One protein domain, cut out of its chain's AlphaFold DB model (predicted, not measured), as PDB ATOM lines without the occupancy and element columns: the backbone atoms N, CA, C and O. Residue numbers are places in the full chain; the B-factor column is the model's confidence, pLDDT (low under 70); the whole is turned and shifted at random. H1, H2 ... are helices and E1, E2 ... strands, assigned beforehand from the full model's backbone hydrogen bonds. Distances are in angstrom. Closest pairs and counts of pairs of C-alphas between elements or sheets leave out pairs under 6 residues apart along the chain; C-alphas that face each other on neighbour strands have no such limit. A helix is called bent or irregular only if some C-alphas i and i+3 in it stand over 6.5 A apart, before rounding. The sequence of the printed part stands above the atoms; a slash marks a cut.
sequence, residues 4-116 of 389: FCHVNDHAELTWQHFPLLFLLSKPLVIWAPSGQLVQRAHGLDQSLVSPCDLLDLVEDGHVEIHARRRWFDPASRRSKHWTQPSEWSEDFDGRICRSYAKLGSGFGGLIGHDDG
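Overview. This is residues 4 to 116 of the 389 residues of an uncharacterized protein of Caulobacteraceae bacterium (UniProt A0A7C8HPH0). A small parallel sheet of three short strands forms a wall, with helices H4 and H6 running side by side along one side of it and H3 at their beginnings. H1 and H2 pack by the E1 edge, short H5 continues directly from E2, and the long link of residues 73 to 89 loops round the outside. The 113 printed residues have six named helices and three named strands, in the order H1 H2 E1 H3 H4 E2 H5 H6 E3; the sheet's order is E1 E2 E3, and the class is mixed, helices and strands. The whole is compact and rounded, with a radius of gyration of the C-alphas of 12.9 A and spans of 32 by 32 by 26 A.

Arrangement. E2, residues 63 to 68, is the inner strand, parallel to edge strand E1, residues 28 to 31, at 23 degrees; N 64 and O 28, 2.8 A apart, are within hydrogen-bond range. Edge strand E3, residues 110 to 113, is parallel to E2 at 28 degrees, with N 113 and O 67 at 2.8 A. Residues 4 to 5 form a short parallel pairing with residues 29 to 30 of E1. H4, residues 51 to 59, is on the sheet at a height of 6.7 A, over none of its strands; E1, H3, residues 35 to 43, H4 and E2 form a strand-helix-strand unit, two parallel neighbour strands with helices between, its crossover right-handed. H6, residues 90 to 103, only grazes the sheet with its residues 96 to 103, and E2, H5, residues 69 to 72, H6 and E3 form a second such unit, also right-handed. H4 and H6 only just touch, with 3 pairs of C-alphas within 8 A, the closest those of Pro 51 and Phe 92 at 6.2 A, at a shallow tilt of 15 degrees, the same way. H1, residues 7 to 16, touches H3, the C-alphas of Glu 12 and Ala 41 being closest at 5.3 A. H2, residues 18 to 24, is apart from H3. Every O i to N i+4 pair is within hydrogen-bond range in H2, H3 and H4, against 9 of 10 in H6 and 1 of 6 in H1, which has 3 of 7 O i to N i+3 pairs within range; H5 is too short for such an i+4 pair.

Along the chain. E2 is 16.9 A long and H6 18.4 A. H1 begins at C-alpha 7 (248.854, 308.656, 168.273) and is irregular, C-alphas 9 and 12 being 9.4 A apart. E3 ends at C-alpha 113 (246.253, 311.408, 184.960).

Size, cuts and confidence. The C-alphas farthest apart, Leu 24 and Ala 75, are 35.2 A apart. The printed part has no cut. The link from H5 to H6 is long, 17 residues. Mean pLDDT of the printed part is 80.6, with residues 9 to 14, 75 to 86 and 104 to 108 under 70.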
ATOM      1  N   PHE A   4     239.655 305.951 171.591       82.31
ATOM      2  CA  PHE A   4     240.999 306.204 172.081       82.31
ATOM      3  C   PHE A   4     242.017 305.914 170.986       82.31
ATOM      4  O   PHE A   4     241.925 304.901 170.289       82.31
ATOM      5  N   CYS A   5     243.009 306.788 170.872       81.50
ATOM      6  CA  CYS A   5     244.161 306.544 170.033       81.50
ATOM      7  C   CYS A   5     245.446 307.047 170.698       81.50
ATOM      8  O   CYS A   5     245.581 308.228 171.042       81.50
ATOM      9  N   HIS A   6     246.421 306.151 170.840       80.75
ATOM     10  CA  HIS A   6     247.767 306.510 171.270       80.75
ATOM     11  C   HIS A   6     248.601 306.952 170.059       80.75
ATOM     12  O   HIS A   6     249.446 306.219 169.550       80.75
ATOM     13  N   VAL A   7     248.363 308.176 169.581       74.81
ATOM     14  CA  VAL A   7     248.854 308.656 168.273       74.81
ATOM     15  C   VAL A   7     250.365 308.561 168.065       74.81
ATOM     16  O   VAL A   7     250.819 308.324 166.947       74.81
ATOM     17  N   ASN A   8     251.150 308.660 169.138       73.50
ATOM     18  CA  ASN A   8     252.609 308.576 169.070       73.50
ATOM     19  C   ASN A   8     253.147 307.149 168.874       73.50
ATOM     20  O   ASN A   8     254.341 306.990 168.596       73.50
ATOM     21  N   ASP A   9     252.312 306.118 169.042       69.50
ATOM     22  CA  ASP A   9     252.750 304.731 168.867       69.50
ATOM     23  C   ASP A   9     252.965 304.372 167.389       69.50
ATOM     24  O   ASP A   9     253.673 303.415 167.093       69.50
ATOM     25  N   HIS A  10     252.425 305.166 166.458       64.50
ATOM     26  CA  HIS A  10     252.541 304.905 165.017       64.50
ATOM     27  C   HIS A  10     252.929 306.147 164.208       64.50
ATOM     28  O   HIS A  10     252.666 306.223 163.011       64.50
ATOM     29  N   ALA A  11     253.589 307.102 164.870       69.44
ATOM     30  CA  ALA A  11     254.179 308.286 164.253       69.44
ATOM     31  C   ALA A  11     253.196 309.022 163.311       69.44
ATOM     32  O   ALA A  11     252.082 309.348 163.721       69.44
ATOM     33  N   GLU A  12     253.601 309.318 162.075       66.19
ATOM     34  CA  GLU A  12     252.803 310.071 161.105       66.19
ATOM     35  C   GLU A  12     251.602 309.274 160.561       66.19
ATOM     36  O   GLU A  12     250.596 309.877 160.187       66.19
ATOM     37  N   LEU A  13     251.653 307.933 160.576       64.12
ATOM     38  CA  LEU A  13     250.571 307.084 160.054       64.12
ATOM     39  C   LEU A  13     249.256 307.333 160.791       64.12
ATOM     40  O   LEU A  13     248.200 307.403 160.168       64.12
ATOM     41  N   THR A  14     249.295 307.532 162.111       67.56
ATOM     42  CA  THR A  14     248.064 307.794 162.862       67.56
ATOM     43  C   THR A  14     247.386 309.094 162.433       67.56
ATOM     44  O   THR A  14     246.158 309.175 162.404       67.56
ATOM     45  N   TRP A  15     248.172 310.106 162.065       74.94
ATOM     46  CA  TRP A  15     247.653 311.404 161.639       74.94
ATOM     47  C   TRP A  15     246.997 311.340 160.255       74.94
ATOM     48  O   TRP A  15     246.009 312.034 160.026       74.94
ATOM     49  N   GLN A  16     247.429 310.417 159.388       71.69
ATOM     50  CA  GLN A  16     246.729 310.102 158.133       71.69
ATOM     51  C   GLN A  16     245.317 309.556 158.370       71.69
ATOM     52  O   GLN A  16     244.407 309.785 157.572       71.69
ATOM     53  N   HIS A  17     245.112 308.860 159.490       72.00
ATOM     54  CA  HIS A  17     243.818 308.303 159.879       72.00
ATOM     55  C   HIS A  17     242.956 309.267 160.701       72.00
ATOM     56  O   HIS A  17     241.819 308.922 161.036       72.00
ATOM     57  N   PHE A  18     243.448 310.473 161.008       77.44
ATOM     58  CA  PHE A  18     242.729 311.433 161.842       77.44
ATOM     59  C   PHE A  18     241.298 311.710 161.355       77.44
ATOM     60  O   PHE A  18     240.402 311.650 162.196       77.44
ATOM     61  N   PRO A  19     241.014 311.941 160.053       76.38
ATOM     62  CA  PRO A  19     239.649 312.207 159.598       76.38
ATOM     63  C   PRO A  19     238.666 311.103 159.994       76.38
ATOM     64  O   PRO A  19     237.604 311.374 160.553       76.38
ATOM     65  N   LEU A  20     239.054 309.844 159.788       73.50
ATOM     66  CA  LEU A  20     238.229 308.690 160.121       73.50
ATOM     67  C   LEU A  20     238.047 308.540 161.640       73.50
ATOM     68  O   LEU A  20     236.920 308.380 162.111       73.50
ATOM     69  N   LEU A  21     239.133 308.657 162.412       77.12
ATOM     70  CA  LEU A  21     239.089 308.639 163.879       77.12
ATOM     71  C   LEU A  21     238.175 309.743 164.428       77.12
ATOM     72  O   LEU A  21     237.367 309.517 165.332       77.12
ATOM     73  N   PHE A  22     238.274 310.938 163.856       82.94
ATOM     74  CA  PHE A  22     237.479 312.097 164.222       82.94
ATOM     75  C   PHE A  22     235.995 311.878 163.927       82.94
ATOM     76  O   PHE A  22     235.150 312.179 164.767       82.94
ATOM     77  N   LEU A  23     235.659 311.321 162.768       77.81
ATOM     78  CA  LEU A  23     234.275 311.063 162.376       77.81
ATOM     79  C   LEU A  23     233.612 309.982 163.223       77.81
ATOM     80  O   LEU A  23     232.455 310.133 163.606       77.81
ATOM     81  N   LEU A  24     234.344 308.921 163.561       73.88
ATOM     82  CA  LEU A  24     233.836 307.799 164.355       73.88
ATOM     83  C   LEU A  24     233.572 308.157 165.821       73.88
ATOM     84  O   LEU A  24     232.842 307.450 166.518       73.88
ATOM     85  N   SER A  25     234.138 309.259 166.300       81.19
ATOM     86  CA  SER A  25     234.230 309.565 167.723       81.19
ATOM     87  C   SER A  25     233.374 310.757 168.156       81.19
ATOM     88  O   SER A  25     233.067 311.680 167.391       81.19
ATOM     89  N   LYS A  26     232.977 310.753 169.429       85.50
ATOM     90  CA  LYS A  26     232.339 311.887 170.106       85.50
ATOM     91  C   LYS A  26     232.643 311.842 171.613       85.50
ATOM     92  O   LYS A  26     231.896 311.181 172.336       85.50
ATOM     93  N   PRO A  27     233.682 312.547 172.097       90.31
ATOM     94  CA  PRO A  27     234.809 313.139 171.357       90.31
ATOM     95  C   PRO A  27     235.881 312.102 170.974       90.31
ATOM     96  O   PRO A  27     235.827 310.949 171.417       90.31
ATOM     97  N   LEU A  28     236.843 312.509 170.138       89.75
ATOM     98  CA  LEU A  28     238.072 311.743 169.885       89.75
ATOM     99  C   LEU A  28     239.012 311.905 171.077       89.75
ATOM    100  O   LEU A  28     239.337 313.034 171.425       89.75
ATOM    101  N   VAL A  29     239.488 310.815 171.673       91.94
ATOM    102  CA  VAL A  29     240.484 310.870 172.747       91.94
ATOM    103  C   VAL A  29     241.865 310.549 172.194       91.94
ATOM    104  O   VAL A  29     242.108 309.445 171.704       91.94
ATOM    105  N   ILE A  30     242.782 311.504 172.314       92.19
ATOM    106  CA  ILE A  30     244.169 311.378 171.870       92.19
ATOM    107  C   ILE A  30     245.088 311.360 173.084       92.19
ATOM    108  O   ILE A  30     245.019 312.240 173.943       92.19
ATOM    109  N   TRP A  31     245.978 310.371 173.145       90.81
ATOM    110  CA  TRP A  31     246.933 310.271 174.243       90.81
ATOM    111  C   TRP A  31     248.248 311.002 173.948       90.81
ATOM    112  O   TRP A  31     248.989 310.622 173.041       90.81
ATOM    113  N   ALA A  32     248.544 312.019 174.761       89.00
ATOM    114  CA  ALA A  32     249.814 312.741 174.852       89.00
ATOM    115  C   ALA A  32     250.442 313.120 173.488       89.00
ATOM    116  O   ALA A  32     251.614 312.803 173.262       89.00
ATOM    117  N   PRO A  33     249.706 313.767 172.561       89.50
ATOM    118  CA  PRO A  33     250.162 313.982 171.186       89.50
ATOM    119  C   PRO A  33     251.453 314.804 171.126       89.50
ATOM    120  O   PRO A  33     251.632 315.755 171.878       89.50
ATOM    121  N   SER A  34     252.366 314.471 170.213       85.94
ATOM    122  CA  SER A  34     253.507 315.345 169.911       85.94
ATOM    123  C   SER A  34     253.103 316.437 168.918       85.94
ATOM    124  O   SER A  34     252.735 316.120 167.786       85.94
ATOM    125  N   GLY A  35     253.262 317.710 169.296       86.94
ATOM    126  CA  GLY A  35     253.046 318.838 168.381       86.94
ATOM    127  C   GLY A  35     253.932 318.779 167.134       86.94
ATOM    128  O   GLY A  35     253.474 319.080 166.035       86.94
ATOM    129  N   GLN A  36     255.175 318.304 167.265       84.00
ATOM    130  CA  GLN A  36     256.070 318.112 166.123       84.00
ATOM    131  C   GLN A  36     255.611 316.986 165.180       84.00
ATOM    132  O   GLN A  36     255.783 317.115 163.970       84.00
ATOM    133  N   LEU A  37     255.016 315.900 165.695       83.19
ATOM    134  CA  LEU A  37     254.460 314.841 164.839       83.19
ATOM    135  C   LEU A  37     253.269 315.359 164.034       83.19
ATOM    136  O   LEU A  37     253.183 315.079 162.842       83.19
ATOM    137  N   VAL A  38     252.396 316.149 164.668       86.69
ATOM    138  CA  VAL A  38     251.272 316.808 163.987       86.69
ATOM    139  C   VAL A  38     251.806 317.737 162.897       86.69
ATOM    140  O   VAL A  38     251.413 317.628 161.740       86.69
ATOM    141  N   GLN A  39     252.761 318.605 163.250       87.69
ATOM    142  CA  GLN A  39     253.371 319.557 162.322       87.69
ATOM    143  C   GLN A  39     254.040 318.858 161.136       87.69
ATOM    144  O   GLN A  39     253.899 319.304 160.000       87.69
ATOM    145  N   ARG A  40     254.769 317.766 161.386       83.00
ATOM    146  CA  ARG A  40     255.441 317.001 160.336       83.00
ATOM    147  C   ARG A  40     254.442 316.290 159.433       83.00
ATOM    148  O   ARG A  40     254.588 316.375 158.221       83.00
ATOM    149  N   ALA A  41     253.439 315.619 159.997       81.00
ATOM    150  CA  ALA A  41     252.406 314.960 159.204       81.00
ATOM    151  C   ALA A  41     251.650 315.972 158.331       81.00
ATOM    152  O   ALA A  41     251.392 315.696 157.162       81.00
ATOM    153  N   HIS A  42     251.354 317.160 158.863       83.44
ATOM    154  CA  HIS A  42     250.744 318.238 158.093       83.44
ATOM    155  C   HIS A  42     251.667 318.760 156.984       83.44
ATOM    156  O   HIS A  42     251.263 318.825 155.832       83.44
ATOM    157  N   GLY A  43     252.934 319.053 157.299       79.88
ATOM    158  CA  GLY A  43     253.907 319.551 156.320       79.88
ATOM    159  C   GLY A  43     254.314 318.543 155.237       79.88
ATOM    160  O   GLY A  43     254.904 318.941 154.238       79.88
ATOM    161  N   LEU A  44     254.025 317.252 155.430       75.44
ATOM    162  CA  LEU A  44     254.199 316.190 154.432       75.44
ATOM    163  C   LEU A  44     252.911 315.892 153.643       75.44
ATOM    164  O   LEU A  44     252.863 314.876 152.951       75.44
ATOM    165  N   ASP A  45     251.859 316.705 153.795       72.00
ATOM    166  CA  ASP A  45     250.523 316.476 153.221       72.00
ATOM    167  C   ASP A  45     249.915 315.108 153.597       72.00
ATOM    168  O   ASP A  45     249.057 314.552 152.911       72.00
ATOM    169  N   GLN A  46     250.354 314.551 154.727       71.25
ATOM    170  CA  GLN A  46     249.853 313.298 155.285       71.25
ATOM    171  C   GLN A  46     248.691 313.535 156.256       71.25
ATOM    172  O   GLN A  46     247.944 312.612 156.554       71.25
ATOM    173  N   SER A  47     248.513 314.761 156.748       77.31
ATOM    174  CA  SER A  47     247.421 315.143 157.642       77.31
ATOM    175  C   SER A  47     246.806 316.467 157.209       77.31
ATOM    176  O   SER A  47     247.507 317.453 156.992       77.31
ATOM    177  N   LEU A  48     245.474 316.514 157.180       78.12
ATOM    178  CA  LEU A  48     244.722 317.759 156.993       78.12
ATOM    179  C   LEU A  48     244.761 318.671 158.223       78.12
ATOM    180  O   LEU A  48     244.375 319.828 158.130       78.12
ATOM    181  N   VAL A  49     245.173 318.136 159.371       84.62
ATOM    182  CA  VAL A  49     245.125 318.821 160.661       84.62
ATOM    183  C   VAL A  49     246.507 319.344 161.005       84.62
ATOM    184  O   VAL A  49     247.441 318.554 161.177       84.62
ATOM    185  N   SER A  50     246.615 320.665 161.125       91.00
ATOM    186  CA  SER A  50     247.774 321.351 161.687       91.00
ATOM    187  C   SER A  50     247.744 321.344 163.228       91.00
ATOM    188  O   SER A  50     246.723 321.021 163.842       91.00
ATOM    189  N   PRO A  51     248.842 321.728 163.906       92.31
ATOM    190  CA  PRO A  51     248.831 321.887 165.359       92.31
ATOM    191  C   PRO A  51     247.792 322.900 165.857       92.31
ATOM    192  O   PRO A  51     247.182 322.666 166.897       92.31
ATOM    193  N   CYS A  52     247.565 323.996 165.125       92.19
ATOM    194  CA  CYS A  52     246.549 324.990 165.478       92.19
ATOM    195  C   CYS A  52     245.141 324.402 165.365       92.19
ATOM    196  O   CYS A  52     244.390 324.471 166.332       92.19
ATOM    197  N   ASP A  53     244.846 323.725 164.251       93.06
ATOM    198  CA  ASP A  53     243.563 323.045 164.032       93.06
ATOM    199  C   ASP A  53     243.248 322.058 165.160       93.06
ATOM    200  O   ASP A  53     242.126 321.988 165.652       93.06
ATOM    201  N   LEU A  54     244.249 321.290 165.600       93.31
ATOM    202  CA  LEU A  54     244.074 320.336 166.690       93.31
ATOM    203  C   LEU A  54     243.725 321.024 168.016       93.31
ATOM    204  O   LEU A  54     242.912 320.495 168.769       93.31
ATOM    205  N   LEU A  55     244.330 322.174 168.313       92.12
ATOM    206  CA  LEU A  55     244.014 322.938 169.521       92.12
ATOM    207  C   LEU A  55     242.613 323.542 169.452       92.12
ATOM    208  O   LEU A  55     241.892 323.486 170.444       92.12
ATOM    209  N   ASP A  56     242.205 324.032 168.287       91.62
ATOM    210  CA  ASP A  56     240.866 324.582 168.087       91.62
ATOM    211  C   ASP A  56     239.805 323.473 168.235       91.62
ATOM    212  O   ASP A  56     238.828 323.630 168.962       91.62
ATOM    213  N   LEU A  57     240.061 322.271 167.698       93.06
ATOM    214  CA  LEU A  57     239.208 321.094 167.925       93.06
ATOM    215  C   LEU A  57     239.111 320.669 169.399       93.06
ATOM    216  O   LEU A  57     238.115 320.055 169.798       93.06
ATOM    217  N   VAL A  58     240.157 320.918 170.189       93.00
ATOM    218  CA  VAL A  58     240.173 320.654 171.633       93.00
ATOM    219  C   VAL A  58     239.338 321.698 172.375       93.00
ATOM    220  O   VAL A  58     238.519 321.336 173.223       93.00
ATOM    221  N   GLU A  59     239.485 322.973 172.019       89.81
ATOM    222  CA  GLU A  59     238.699 324.080 172.575       89.81
ATOM    223  C   GLU A  59     237.200 323.929 172.263       89.81
ATOM    224  O   GLU A  59     236.370 324.107 173.158       89.81
ATOM    225  N   ASP A  60     236.862 323.472 171.056       90.75
ATOM    226  CA  ASP A  60     235.488 323.197 170.613       90.75
ATOM    227  C   ASP A  60     234.904 321.885 171.182       90.75
ATOM    228  O   ASP A  60     233.739 321.543 170.952       90.75
ATOM    229  N   GLY A  61     235.696 321.109 171.930       91.25
ATOM    230  CA  GLY A  61     235.260 319.858 172.558       91.25
ATOM    231  C   GLY A  61     235.047 318.698 171.578       91.25
ATOM    232  O   GLY A  61     234.387 317.707 171.907       91.25
ATOM    233  N   HIS A  62     235.593 318.786 170.364       91.31
ATOM    234  CA  HIS A  62     235.583 317.682 169.408       91.31
ATOM    235  C   HIS A  62     236.678 316.642 169.688       91.31
ATOM    236  O   HIS A  62     236.494 315.458 169.370       91.31
ATOM    237  N   VAL A  63     237.787 317.083 170.281       93.88
ATOM    238  CA  VAL A  63     238.936 316.271 170.687       93.88
ATOM    239  C   VAL A  63     239.196 316.469 172.178       93.88
ATOM    240  O   VAL A  63     239.067 317.565 172.710       93.88
ATOM    241  N   GLU A  64     239.605 315.404 172.853       95.06
ATOM    242  CA  GLU A  64     240.188 315.473 174.184       95.06
ATOM    243  C   GLU A  64     241.625 314.955 174.159       95.06
ATOM    244  O   GLU A  64     241.905 313.884 173.615       95.06
ATOM    245  N   ILE A  65     242.530 315.688 174.799       94.50
ATOM    246  CA  ILE A  65     243.914 315.282 175.007       94.50
ATOM    247  C   ILE A  65     244.058 314.741 176.423       94.50
ATOM    248  O   ILE A  65     243.919 315.463 177.411       94.50
ATOM    249  N   HIS A  66     244.374 313.454 176.513       93.94
ATOM    250  CA  HIS A  66     244.668 312.779 177.771       93.94
ATOM    251  C   HIS A  66     246.169 312.555 177.885       93.94
ATOM    252  O   HIS A  66     246.809 312.149 176.921       93.94
ATOM    253  N   ALA A  67     246.751 312.789 179.053       91.50
ATOM    254  CA  ALA A  67     248.155 312.475 179.291       91.50
ATOM    255  C   ALA A  67     248.432 312.250 180.779       91.50
ATOM    256  O   ALA A  67     247.596 312.527 181.638       91.50
ATOM    257  N   ARG A  68     249.639 311.775 181.105       89.50
ATOM    258  CA  ARG A  68     250.129 311.791 182.493       89.50
ATOM    259  C   ARG A  68     250.368 313.242 182.927       89.50
ATOM    260  O   ARG A  68     250.824 314.038 182.116       89.50
ATOM    261  N   ARG A  69     250.119 313.600 184.189       89.25
ATOM    262  CA  ARG A  69     250.221 314.980 184.711       89.25
ATOM    263  C   ARG A  69     251.571 315.622 184.410       89.25
ATOM    264  O   ARG A  69     251.611 316.771 183.989       89.25
ATOM    265  N   ARG A  70     252.656 314.850 184.519       86.31
ATOM    266  CA  ARG A  70     254.014 315.297 184.173       86.31
ATOM    267  C   ARG A  70     254.162 315.784 182.730       86.31
ATOM    268  O   ARG A  70     255.031 316.591 182.462       86.31
ATOM    269  N   TRP A  71     253.326 315.315 181.804       85.44
ATOM    270  CA  TRP A  71     253.342 315.751 180.406       85.44
ATOM    271  C   TRP A  71     252.906 317.215 180.246       85.44
ATOM    272  O   TRP A  71     253.366 317.888 179.328       85.44
ATOM    273  N   PHE A  72     252.077 317.716 181.169       86.31
ATOM    274  CA  PHE A  72     251.637 319.111 181.218       86.31
ATOM    275  C   PHE A  72     252.603 320.026 181.983       86.31
ATOM    276  O   PHE A  72     252.323 321.217 182.110       86.31
ATOM    277  N   ASP A  73     253.722 319.512 182.494       82.44
ATOM    278  CA  ASP A  73     254.713 320.312 183.210       82.44
ATOM    279  C   ASP A  73     255.776 320.859 182.237       82.44
ATOM    280  O   ASP A  73     256.525 320.069 181.653       82.44
ATOM    281  N   PRO A  74     255.922 322.189 182.074       73.06
ATOM    282  CA  PRO A  74     256.995 322.779 181.280       73.06
ATOM    283  C   PRO A  74     258.398 322.442 181.782       73.06
ATOM    284  O   PRO A  74     259.334 322.587 181.010       73.06
ATOM    285  N   ALA A  75     258.591 322.036 183.040       62.41
ATOM    286  CA  ALA A  75     259.881 321.576 183.557       62.41
ATOM    287  C   ALA A  75     260.237 320.165 183.061       62.41
ATOM    288  O   ALA A  75     261.414 319.811 182.997       62.41
ATOM    289  N   SER A  76     259.247 319.391 182.604       62.34
ATOM    290  CA  SER A  76     259.446 318.072 181.993       62.34
ATOM    291  C   SER A  76     260.015 318.126 180.569       62.34
ATOM    292  O   SER A  76     260.038 317.084 179.908       62.34
ATOM    293  N   ARG A  77     260.435 319.321 180.088       62.19
ATOM    294  CA  ARG A  77     260.774 319.638 178.684       62.19
ATOM    295  C   ARG A  77     261.291 318.413 177.958       62.19
ATOM    296  O   ARG A  77     262.427 317.978 178.141       62.19
ATOM    297  N   ARG A  78     260.452 317.906 177.060       62.69
ATOM    298  CA  ARG A  78     260.729 316.778 176.168       62.69
ATOM    299  C   ARG A  78     261.794 317.110 175.109       62.69
ATOM    300  O   ARG A  78     261.853 316.457 174.078       62.69
ATOM    301  N   SER A  79     262.668 318.092 175.348       54.00
ATOM    302  CA  SER A  79     263.739 318.513 174.432       54.00
ATOM    303  C   SER A  79     264.757 317.408 174.135       54.00
ATOM    304  O   SER A  79     265.532 317.529 173.195       54.00
ATOM    305  N   LYS A  80     264.745 316.319 174.916       54.78
ATOM    306  CA  LYS A  80     265.503 315.086 174.672       54.78
ATOM    307  C   LYS A  80     264.596 313.856 174.562       54.78
ATOM    308  O   LYS A  80     264.970 312.781 175.027       54.78
ATOM    309  N   HIS A  81     263.377 314.002 174.031       57.34
ATOM    310  CA  HIS A  81     262.534 312.831 173.808       57.34
ATOM    311  C   HIS A  81     263.249 311.865 172.867       57.34
ATOM    312  O   HIS A  81     263.896 312.259 171.900       57.34
ATOM    313  N   TRP A  82     263.124 310.581 173.166       55.66
ATOM    314  CA  TRP A  82     263.897 309.521 172.535       55.66
ATOM    315  C   TRP A  82     263.579 309.285 171.051       55.66
ATOM    316  O   TRP A  82     264.264 308.529 170.368       55.66
ATOM    317  N   THR A  83     262.560 309.967 170.539       54.28
ATOM    318  CA  THR A  83     262.153 309.929 169.140       54.28
ATOM    319  C   THR A  83     262.094 311.327 168.604       54.28
ATOM    320  O   THR A  83     261.323 312.140 169.105       54.28
ATOM    321  N   GLN A  84     262.828 311.582 167.529       52.94
ATOM    322  CA  GLN A  84     262.389 312.598 166.592       52.94
ATOM    323  C   GLN A  84     261.182 312.029 165.833       52.94
ATOM    324  O   GLN A  84     261.229 310.865 165.422       52.94
ATOM    325  N   PRO A  85     260.072 312.774 165.712       57.22
ATOM    326  CA  PRO A  85     259.875 314.184 166.051       57.22
ATOM    327  C   PRO A  85     258.929 314.345 167.264       57.22
ATOM    328  O   PRO A  85     257.747 314.662 167.140       57.22
ATOM    329  N   SER A  86     259.401 314.027 168.467       64.94
ATOM    330  CA  SER A  86     258.661 314.199 169.730       64.94
ATOM    331  C   SER A  86     259.287 315.252 170.639       64.94
ATOM    332  O   SER A  86     259.028 315.256 171.845       64.94
ATOM    333  N   GLU A  87     260.130 316.114 170.073       72.94
ATOM    334  CA  GLU A  87     260.705 317.226 170.815       72.94
ATOM    335  C   GLU A  87     259.626 318.277 171.092       72.94
ATOM    336  O   GLU A  87     258.556 318.307 170.480       72.94
ATOM    337  N   TRP A  88     259.924 319.138 172.056       80.69
ATOM    338  CA  TRP A  88     259.016 320.175 172.519       80.69
ATOM    339  C   TRP A  88     258.743 321.236 171.443       80.69
ATOM    340  O   TRP A  88     259.675 321.831 170.903       80.69
ATOM    341  N   SER A  89     257.468 321.524 171.196       85.38
ATOM    342  CA  SER A  89     256.975 322.650 170.403       85.38
ATOM    343  C   SER A  89     256.392 323.714 171.332       85.38
ATOM    344  O   SER A  89     255.399 323.475 172.011       85.38
ATOM    345  N   GLU A  90     256.977 324.910 171.363       85.88
ATOM    346  CA  GLU A  90     256.478 325.985 172.235       85.88
ATOM    347  C   GLU A  90     255.069 326.465 171.843       85.88
ATOM    348  O   GLU A  90     254.245 326.769 172.711       85.88
ATOM    349  N   ASP A  91     254.772 326.470 170.544       86.94
ATOM    350  CA  ASP A  91     253.481 326.913 170.020       86.94
ATOM    351  C   ASP A  91     252.361 325.919 170.347       86.94
ATOM    352  O   ASP A  91     251.246 326.328 170.674       86.94
ATOM    353  N   PHE A  92     252.663 324.617 170.327       90.25
ATOM    354  CA  PHE A  92     251.695 323.567 170.634       90.25
ATOM    355  C   PHE A  92     251.757 323.118 172.099       90.25
ATOM    356  O   PHE A  92     250.820 323.350 172.863       90.25
ATOM    357  N   ASP A  93     252.871 322.515 172.524       88.75
ATOM    358  CA  ASP A  93     253.035 321.972 173.876       88.75
ATOM    359  C   ASP A  93     253.000 323.090 174.929       88.75
ATOM    360  O   ASP A  93     252.334 322.961 175.956       88.75
ATOM    361  N   GLY A  94     253.635 324.235 174.646       89.00
ATOM    362  CA  GLY A  94     253.585 325.404 175.525       89.00
ATOM    363  C   GLY A  94     252.165 325.957 175.689       89.00
ATOM    364  O   GLY A  94     251.759 326.279 176.811       89.00
ATOM    365  N   ARG A  95     251.366 326.022 174.609       89.19
ATOM    366  CA  ARG A  95     249.952 326.447 174.682       89.19
ATOM    367  C   ARG A  95     249.115 325.445 175.472       89.19
ATOM    368  O   ARG A  95     248.310 325.880 176.297       89.19
ATOM    369  N   ILE A  96     249.340 324.142 175.307       89.88
ATOM    370  CA  ILE A  96     248.655 323.110 176.095       89.88
ATOM    371  C   ILE A  96     248.984 323.241 177.584       89.88
ATOM    372  O   ILE A  96     248.071 323.282 178.405       89.88
ATOM    373  N   CYS A  97     250.260 323.383 177.948       89.50
ATOM    374  CA  CYS A  97     250.670 323.553 179.342       89.50
ATOM    375  C   CYS A  97     250.092 324.823 179.975       89.50
ATOM    376  O   CYS A  97     249.567 324.771 181.087       89.50
ATOM    377  N   ARG A  98     250.130 325.960 179.261       89.38
ATOM    378  CA  ARG A  98     249.509 327.214 179.726       89.38
ATOM    379  C   ARG A  98     248.002 327.058 179.923       89.38
ATOM    380  O   ARG A  98     247.468 327.526 180.927       89.38
ATOM    381  N   SER A  99     247.328 326.389 178.991       88.75
ATOM    382  CA  SER A  99     245.880 326.165 179.048       88.75
ATOM    383  C   SER A  99     245.508 325.242 180.206       88.75
ATOM    384  O   SER A  99     244.633 325.585 180.997       88.75
ATOM    385  N   TYR A 100     246.236 324.138 180.381       89.44
ATOM    386  CA  TYR A 100     246.048 323.208 181.495       89.44
ATOM    387  C   TYR A 100     246.281 323.882 182.855       89.44
ATOM    388  O   TYR A 100     245.484 323.710 183.775       89.44
ATOM    389  N   ALA A 101     247.326 324.709 182.982       87.25
ATOM    390  CA  ALA A 101     247.609 325.453 184.210       87.25
ATOM    391  C   ALA A 101     246.531 326.502 184.537       87.25
ATOM    392  O   ALA A 101     246.196 326.696 185.704       87.25
ATOM    393  N   LYS A 102     245.982 327.177 183.518       85.25
ATOM    394  CA  LYS A 102     244.945 328.206 183.689       85.25
ATOM    395  C   LYS A 102     243.582 327.611 184.033       85.25
ATOM    396  O   LYS A 102     242.848 328.191 184.827       85.25
ATOM    397  N   LEU A 103     243.223 326.510 183.382       79.44
ATOM    398  CA  LEU A 103     241.871 325.965 183.420       79.44
ATOM    399  C   LEU A 103     241.699 324.814 184.421       79.44
ATOM    400  O   LEU A 103     240.573 324.496 184.801       79.44
ATOM    401  N   GLY A 104     242.800 324.207 184.870       69.06
ATOM    402  CA  GLY A 104     242.774 323.012 185.706       69.06
ATOM    403  C   GLY A 104     242.439 321.740 184.920       69.06
ATOM    404  O   GLY A 104     242.149 321.762 183.723       69.06
ATOM    405  N   SER A 105     242.494 320.593 185.601       62.81
ATOM    406  CA  SER A 105     242.198 319.299 184.981       62.81
ATOM    407  C   SER A 105     240.729 319.198 184.560       62.81
ATOM    408  O   SER A 105     239.847 319.339 185.408       62.81
ATOM    409  N   GLY A 106     240.468 318.868 183.292       58.62
ATOM    410  CA  GLY A 106     239.129 318.535 182.790       58.62
ATOM    411  C   GLY A 106     238.363 319.677 182.121       58.62
ATOM    412  O   GLY A 106     237.290 319.426 181.577       58.62
ATOM    413  N   PHE A 107     238.900 320.899 182.102       58.41
ATOM    414  CA  PHE A 107     238.340 321.990 181.301       58.41
ATOM    415  C   PHE A 107     239.047 322.087 179.937       58.41
ATOM    416  O   PHE A 107     240.264 321.927 179.850       58.41
ATOM    417  N   GLY A 108     238.285 322.369 178.875       68.12
ATOM    418  CA  GLY A 108     238.823 322.547 177.519       68.12
ATOM    419  C   GLY A 108     239.437 321.281 176.922       68.12
ATOM    420  O   GLY A 108     240.441 321.366 176.236       68.12
ATOM    421  N   GLY A 109     238.917 320.096 177.263       87.94
ATOM    422  CA  GLY A 109     239.370 318.825 176.684       87.94
ATOM    423  C   GLY A 109     240.764 318.352 177.119       87.94
ATOM    424  O   GLY A 109     241.227 317.337 176.609       87.94
ATOM    425  N   LEU A 110     241.436 319.027 178.062       92.88
ATOM    426  CA  LEU A 110     242.762 318.641 178.567       92.88
ATOM    427  C   LEU A 110     242.657 317.877 179.895       92.88
ATOM    428  O   LEU A 110     242.207 318.416 180.912       92.88
ATOM    429  N   ILE A 111     243.084 316.612 179.910       93.00
ATOM    430  CA  ILE A 111     242.908 315.715 181.061       93.00
ATOM    431  C   ILE A 111     244.243 315.098 181.488       93.00
ATOM    432  O   ILE A 111     244.902 314.384 180.729       93.00
ATOM    433  N   GLY A 112     244.624 315.365 182.741       91.31
ATOM    434  CA  GLY A 112     245.843 314.864 183.367       91.31
ATOM    435  C   GLY A 112     245.593 313.728 184.353       91.31
ATOM    436  O   GLY A 112     244.840 313.881 185.315       91.31
ATOM    437  N   HIS A 113     246.304 312.625 184.147       91.81
ATOM    438  CA  HIS A 113     246.253 311.408 184.960       91.81
ATOM    439  C   HIS A 113     247.525 311.224 185.786       91.81
ATOM    440  O   HIS A 113     248.595 311.684 185.389       91.81
ATOM    441  N   ASP A 114     247.443 310.518 186.909       90.50
ATOM    442  CA  ASP A 114     248.635 310.144 187.682       90.50
ATOM    443  C   ASP A 114     249.559 309.225 186.883       90.50
ATOM    444  O   ASP A 114     249.142 308.674 185.867       90.50
ATOM    445  N   ASP A 115     250.815 309.075 187.308       86.69
ATOM    446  CA  ASP A 115     251.785 308.206 186.635       86.69
ATOM    447  C   ASP A 115     251.332 306.732 186.611       86.69
ATOM    448  O   ASP A 115     250.545 306.276 187.439       86.69
ATOM    449  N   GLY A 116     251.774 306.002 185.583       83.44
ATOM    450  CA  GLY A 116     251.351 304.620 185.342       83.44
ATOM    451  C   GLY A 116     252.055 303.607 186.230       83.44
ATOM    452  O   GLY A 116     253.174 303.845 186.681       83.44
TER     453      GLY A 116